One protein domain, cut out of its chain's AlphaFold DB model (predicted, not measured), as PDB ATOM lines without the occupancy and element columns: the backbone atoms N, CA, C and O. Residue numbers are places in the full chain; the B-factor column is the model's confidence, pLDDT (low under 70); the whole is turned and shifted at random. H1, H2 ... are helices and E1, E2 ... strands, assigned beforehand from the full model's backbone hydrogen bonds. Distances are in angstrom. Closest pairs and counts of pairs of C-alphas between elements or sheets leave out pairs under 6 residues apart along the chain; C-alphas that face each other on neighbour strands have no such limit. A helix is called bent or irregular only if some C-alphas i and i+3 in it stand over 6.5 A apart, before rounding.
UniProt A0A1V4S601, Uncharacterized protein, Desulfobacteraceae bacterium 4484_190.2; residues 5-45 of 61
ATOM      1  N   ILE A   5     127.691 100.473 119.391       86.62
ATOM      2  CA  ILE A   5     127.671  99.036 119.086       86.62
ATOM      3  C   ILE A   5     127.399  98.805 117.604       86.62
ATOM      4  O   ILE A   5     126.800  99.639 116.921       86.62
ATOM      5  N   VAL A   6     127.835  97.660 117.092       86.50
ATOM      6  CA  VAL A   6     127.606  97.273 115.700       86.50
ATOM      7  C   VAL A   6     126.310  96.478 115.613       86.50
ATOM      8  O   VAL A   6     126.132  95.477 116.292       86.50
ATOM      9  N   CYS A   7     125.369  96.880 114.759       83.12
ATOM     10  CA  CYS A   7     124.131  96.117 114.603       83.12
ATOM     11  C   CYS A   7     124.291  95.008 113.553       83.12
ATOM     12  O   CYS A   7     123.911  95.191 112.398       83.12
ATOM     13  N   LEU A   8     124.782  93.833 113.967       79.06
ATOM     14  CA  LEU A   8     124.978  92.656 113.094       79.06
ATOM     15  C   LEU A   8     123.682  92.107 112.470       79.06
ATOM     16  O   LEU A   8     123.716  91.277 111.567       79.06
ATOM     17  N   ARG A   9     122.519  92.564 112.945       75.00
ATOM     18  CA  ARG A   9     121.216  92.196 112.382       75.00
ATOM     19  C   ARG A   9     120.919  92.914 111.065       75.00
ATOM     20  O   ARG A   9     120.133  92.416 110.265       75.00
ATOM     21  N   LYS A  10     121.516  94.086 110.823       75.62
ATOM     22  CA  LYS A  10     121.407  94.763 109.526       75.62
ATOM     23  C   LYS A  10     122.501  94.251 108.596       75.62
ATOM     24  O   LYS A  10     123.655  94.181 108.986       75.62
ATOM     25  N   ARG A  11     122.154  94.014 107.325       77.94
ATOM     26  CA  ARG A  11     123.083  93.543 106.277       77.94
ATOM     27  C   ARG A  11     124.329  94.429 106.089       77.94
ATOM     28  O   ARG A  11     125.337  93.946 105.603       77.94
ATOM     29  N   ASN A  12     124.249  95.708 106.469       78.50
ATOM     30  CA  ASN A  12     125.346  96.681 106.385       78.50
ATOM     31  C   ASN A  12     126.057  96.910 107.741       78.50
ATOM     32  O   ASN A  12     126.870  97.813 107.860       78.50
ATOM     33  N   SER A  13     125.695  96.159 108.788       79.88
ATOM     34  CA  SER A  13     126.273  96.243 110.139       79.88
ATOM     35  C   SER A  13     126.624  97.670 110.597       79.88
ATOM     36  O   SER A  13     127.769  97.937 110.963       79.88
ATOM     37  N   PRO A  14     125.676  98.633 110.550       83.56
ATOM     38  CA  PRO A  14     125.988 100.010 110.884       83.56
ATOM     39  C   PRO A  14     126.339 100.125 112.369       83.56
ATOM     40  O   PRO A  14     125.747  99.447 113.219       83.56
ATOM     41  N   ARG A  15     127.274 101.027 112.678       85.88
ATOM     42  CA  ARG A  15     127.538 101.455 114.052       85.88
ATOM     43  C   ARG A  15     126.390 102.336 114.535       85.88
ATOM     44  O   ARG A  15     126.049 103.326 113.895       85.88
ATOM     45  N   LEU A  16     125.800 101.960 115.659       86.94
ATOM     46  CA  LEU A  16     124.680 102.638 116.295       86.94
ATOM     47  C   LEU A  16     125.073 103.018 117.722       86.94
ATOM     48  O   LEU A  16     125.711 102.233 118.418       86.94
ATOM     49  N   SER A  17     124.664 104.198 118.184       87.19
ATOM     50  CA  SER A  17     124.842 104.570 119.588       87.19
ATOM     51  C   SER A  17     124.054 103.633 120.498       87.19
ATOM     52  O   SER A  17     122.889 103.323 120.236       87.19
ATOM     53  N   ILE A  18     124.661 103.234 121.609       86.00
ATOM     54  CA  ILE A  18     124.055 102.283 122.550       86.00
ATOM     55  C   ILE A  18     122.748 102.818 123.126       86.00
ATOM     56  O   ILE A  18     121.770 102.080 123.194       86.00
ATOM     57  N   ARG A  19     122.692 104.119 123.439       86.94
ATOM     58  CA  ARG A  19     121.463 104.795 123.886       86.94
ATOM     59  C   ARG A  19     120.332 104.668 122.869       86.94
ATOM     60  O   ARG A  19     119.222 104.290 123.216       86.94
ATOM     61  N   ILE A  20     120.643 104.865 121.587       87.00
ATOM     62  CA  ILE A  20     119.665 104.698 120.508       87.00
ATOM     63  C   ILE A  20     119.220 103.234 120.415       87.00
ATOM     64  O   ILE A  20     118.045 102.969 120.176       87.00
ATOM     65  N   CYS A  21     120.119 102.269 120.629       86.75
ATOM     66  CA  CYS A  21     119.728 100.863 120.679       86.75
ATOM     67  C   CYS A  21     118.796 100.570 121.867       86.75
ATOM     68  O   CYS A  21     117.775  99.915 121.696       86.75
ATOM     69  N   GLN A  22     119.088 101.117 123.043       85.56
ATOM     70  CA  GLN A  22     118.276 100.950 124.248       85.56
ATOM     71  C   GLN A  22     116.869 101.549 124.120       85.56
ATOM     72  O   GLN A  22     115.896 100.930 124.558       85.56
ATOM     73  N   GLU A  23     116.767 102.741 123.530       87.56
ATOM     74  CA  GLU A  23     115.516 103.502 123.437       87.56
ATOM     75  C   GLU A  23     114.694 103.159 122.190       87.56
ATOM     76  O   GLU A  23     113.472 103.072 122.265       87.56
ATOM     77  N   LYS A  24     115.340 102.962 121.033       86.31
ATOM     78  CA  LYS A  24     114.654 102.808 119.737       86.31
ATOM     79  C   LYS A  24     114.700 101.399 119.150       86.31
ATOM     80  O   LYS A  24     113.962 101.150 118.200       86.31
ATOM     81  N   CYS A  25     115.553 100.483 119.620       84.19
ATOM     82  CA  CYS A  25     115.623  99.146 119.023       84.19
ATOM     83  C   CYS A  25     114.494  98.250 119.561       84.19
ATOM     84  O   CYS A  25     114.518  97.900 120.741       84.19
ATOM     85  N   PRO A  26     113.559  97.782 118.710       85.62
ATOM     86  CA  PRO A  26     112.501  96.862 119.141       85.62
ATOM     87  C   PRO A  26     113.024  95.444 119.416       85.62
ATOM     88  O   PRO A  26     112.303  94.602 119.932       85.62
ATOM     89  N   PHE A  27     114.278  95.164 119.055       83.81
ATOM     90  CA  PHE A  27     114.915  93.862 119.235       83.81
ATOM     91  C   PHE A  27     116.088  93.917 120.214       83.81
ATOM     92  O   PHE A  27     116.965  93.058 120.132       83.81
ATOM     93  N   LYS A  28     116.157  94.924 121.096       83.25
ATOM     94  CA  LYS A  28     117.270  95.069 122.050       83.25
ATOM     95  C   LYS A  28     117.454  93.815 122.914       83.25
ATOM     96  O   LYS A  28     118.581  93.353 123.054       83.25
ATOM     97  N   ASP A  29     116.356  93.187 123.333       82.25
ATOM     98  CA  ASP A  29     116.328  91.960 124.142       82.25
ATOM     99  C   ASP A  29     116.836  90.720 123.394       82.25
ATOM    100  O   ASP A  29     117.222  89.728 123.998       82.25
ATOM    101  N   ASN A  30     116.869  90.772 122.060       83.25
ATOM    102  CA  ASN A  30     117.425  89.723 121.201       83.25
ATOM    103  C   ASN A  30     118.736  90.157 120.517       83.25
ATOM    104  O   ASN A  30     119.280  89.439 119.672       83.25
ATOM    105  N   CYS A  31     119.251  91.350 120.820       83.44
ATOM    106  CA  CYS A  31     120.439  91.890 120.180       83.44
ATOM    107  C   CYS A  31     121.686  91.405 120.923       83.44
ATOM    108  O   CYS A  31     121.996  91.895 122.004       83.44
ATOM    109  N   LYS A  32     122.430  90.464 120.325       84.19
ATOM    110  CA  LYS A  32     123.648  89.893 120.929       84.19
ATOM    111  C   LYS A  32     124.673  90.953 121.345       84.19
ATOM    112  O   LYS A  32     125.241  90.834 122.420       84.19
ATOM    113  N   GLU A  33     124.854  91.991 120.533       86.62
ATOM    114  CA  GLU A  33     125.799  93.083 120.806       86.62
ATOM    115  C   GLU A  33     125.351  93.966 121.973       86.62
ATOM    116  O   GLU A  33     126.144  94.288 122.852       86.62
ATOM    117  N   TYR A  34     124.061  94.307 122.034       84.75
ATOM    118  CA  TYR A  34     123.518  95.086 123.146       84.75
ATOM    119  C   TYR A  34     123.501  94.284 124.456       84.75
ATOM    120  O   TYR A  34     123.841  94.814 125.510       84.75
ATOM    121  N   LEU A  35     123.180  92.988 124.391       86.19
ATOM    122  CA  LEU A  35     123.258  92.080 125.536       86.19
ATOM    123  C   LEU A  35     124.700  91.894 126.020       86.19
ATOM    124  O   LEU A  35     124.941  91.867 127.223       86.19
ATOM    125  N   ALA A  36     125.666  91.765 125.105       86.06
ATOM    126  CA  ALA A  36     127.083  91.680 125.450       86.06
ATOM    127  C   ALA A  36     127.562  92.965 126.133       86.06
ATOM    128  O   ALA A  36     128.222  92.896 127.169       86.06
ATOM    129  N   TYR A  37     127.150  94.122 125.609       85.25
ATOM    130  CA  TYR A  37     127.399  95.409 126.242       85.25
ATOM    131  C   TYR A  37     126.803  95.478 127.652       85.25
ATOM    132  O   TYR A  37     127.532  95.772 128.589       85.25
ATOM    133  N   GLN A  38     125.525  95.125 127.837       83.94
ATOM    134  CA  GLN A  38     124.898  95.094 129.166       83.94
ATOM    135  C   GLN A  38     125.684  94.220 130.151       83.94
ATOM    136  O   GLN A  38     125.943  94.639 131.274       83.94
ATOM    137  N   LYS A  39     126.112  93.026 129.725       83.31
ATOM    138  CA  LYS A  39     126.902  92.104 130.559       83.31
ATOM    139  C   LYS A  39     128.268  92.676 130.946       83.31
ATOM    140  O   LYS A  39     128.731  92.428 132.058       83.31
ATOM    141  N   MET A  40     128.908  93.425 130.047       78.62
ATOM    142  CA  MET A  40     130.164  94.129 130.329       78.62
ATOM    143  C   MET A  40     129.951  95.336 131.247       78.62
ATOM    144  O   MET A  40     130.709  95.507 132.197       78.62
ATOM    145  N   SER A  41     128.905  96.135 131.021       71.25
ATOM    146  CA  SER A  41     128.570  97.282 131.872       71.25
ATOM    147  C   SER A  41     128.217  96.859 133.299       71.25
ATOM    148  O   SER A  41     128.646  97.511 134.247       71.25
ATOM    149  N   VAL A  42     127.509  95.737 133.470       63.75
ATOM    150  CA  VAL A  42     127.197  95.165 134.792       63.75
ATOM    151  C   VAL A  42     128.471  94.774 135.552       63.75
ATOM    152  O   VAL A  42     128.557  94.990 136.758       63.75
ATOM    153  N   GLN A  43     129.494  94.268 134.857       58.34
ATOM    154  CA  GLN A  43     130.781  93.916 135.467       58.34
ATOM    155  C   GLN A  43     131.641  95.127 135.859       58.34
ATOM    156  O   GLN A  43     132.519  94.983 136.705       58.34
ATOM    157  N   GLN A  44     131.404  96.312 135.283       51.59
ATOM    158  CA  GLN A  44     132.207  97.516 135.548       51.59
ATOM    159  C   GLN A  44     131.612  98.481 136.589       51.59
ATOM    160  O   GLN A  44     132.196  99.535 136.828       51.59
ATOM    161  N   GLY A  45     130.526  98.117 137.284       53.12
ATOM    162  CA  GLY A  45     130.141  98.802 138.527       53.12
ATOM    163  C   GLY A  45     128.753  99.434 138.565       53.12
ATOM    164  O   GLY A  45     128.622 100.584 138.985       53.12
TER     165      GLY A  45
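Overview. This is residues 5 to 45 of the 61 residues of an uncharacterized protein of Desulfobacteraceae bacterium 4484_190.2 (UniProt A0A1V4S601). The longest helix, H2, runs toward one end of an elongated domain and sticks out there with residues 39 to 45, while a loop of chain, residues 7 to 14, makes the other end. Between these ends, the short helix H1 lies off to one side of the long axis; the first residues, 5 to 6, and the strand E1 make a two-stranded hairpin that closes the loop, and residues 25 to 31 lead from H1 back to H2. The printed part has 41 residues, with one named strand and two named helices in the order E1, H1, H2, and the class is mostly helix. It is compact by its radius of gyration of the C-alphas, 10.1 A, and its C-alphas span 33 by 17 by 16 A along the three main axes.

Arrangement. H2, residues 32 to 43, is the longest helix by residues. H1, residues 18 to 24, only just touches it, with 3 pairs of C-alphas within 8 A. H2 touches H1 with residue 34 alone, and the closest C-alphas of the two helices are those of Ile 18 and Tyr 34, 7.2 A apart. The two helices run opposite ways at a steep tilt of 58 degrees, with their centres 13.1 A apart. E1, residues 15 to 17, is apart from H2. E1 and H1 meet only through their link. E1 pairs with no named strand, but residues 15 to 16 of it pair antiparallel with residues 5 to 6. In H1 and H2 every O i to N i+4 pair is within hydrogen-bond range.

Along the chain. H2 begins at C-alpha 32 at (123.648, 89.893, 120.929), ends at C-alpha 43 at (130.781, 93.916, 135.467), and is 16.7 A long from first to last C-alpha. H1, from Ile 18 to Lys 24, is 9.8 A long. E1, from Arg 15 to Ser 17, is 6.9 A long and begins at C-alpha 15 at (127.538, 101.455, 114.052). Neither helix is bent or irregular.

Size, cuts and confidence. The two C-alphas farthest apart are those of Arg 11 and Gly 45, at 33.4 A. The first and last printed C-alphas, those of Ile 5 and Gly 45, are 19.6 A apart. The printed part runs from residue 5 to residue 45 of a full chain of 61 residues and has no cut. The link from E1 to H1 is tight, with 0 residues between them. The link from H1 to H2 is short, with 7 residues. Residues 39 to 45, of which 39 to 43 belong to H2, stand free. The mean pLDDT of the printed part is 80.8, and the model's confidence is low, under 70, at residues 42 to 45.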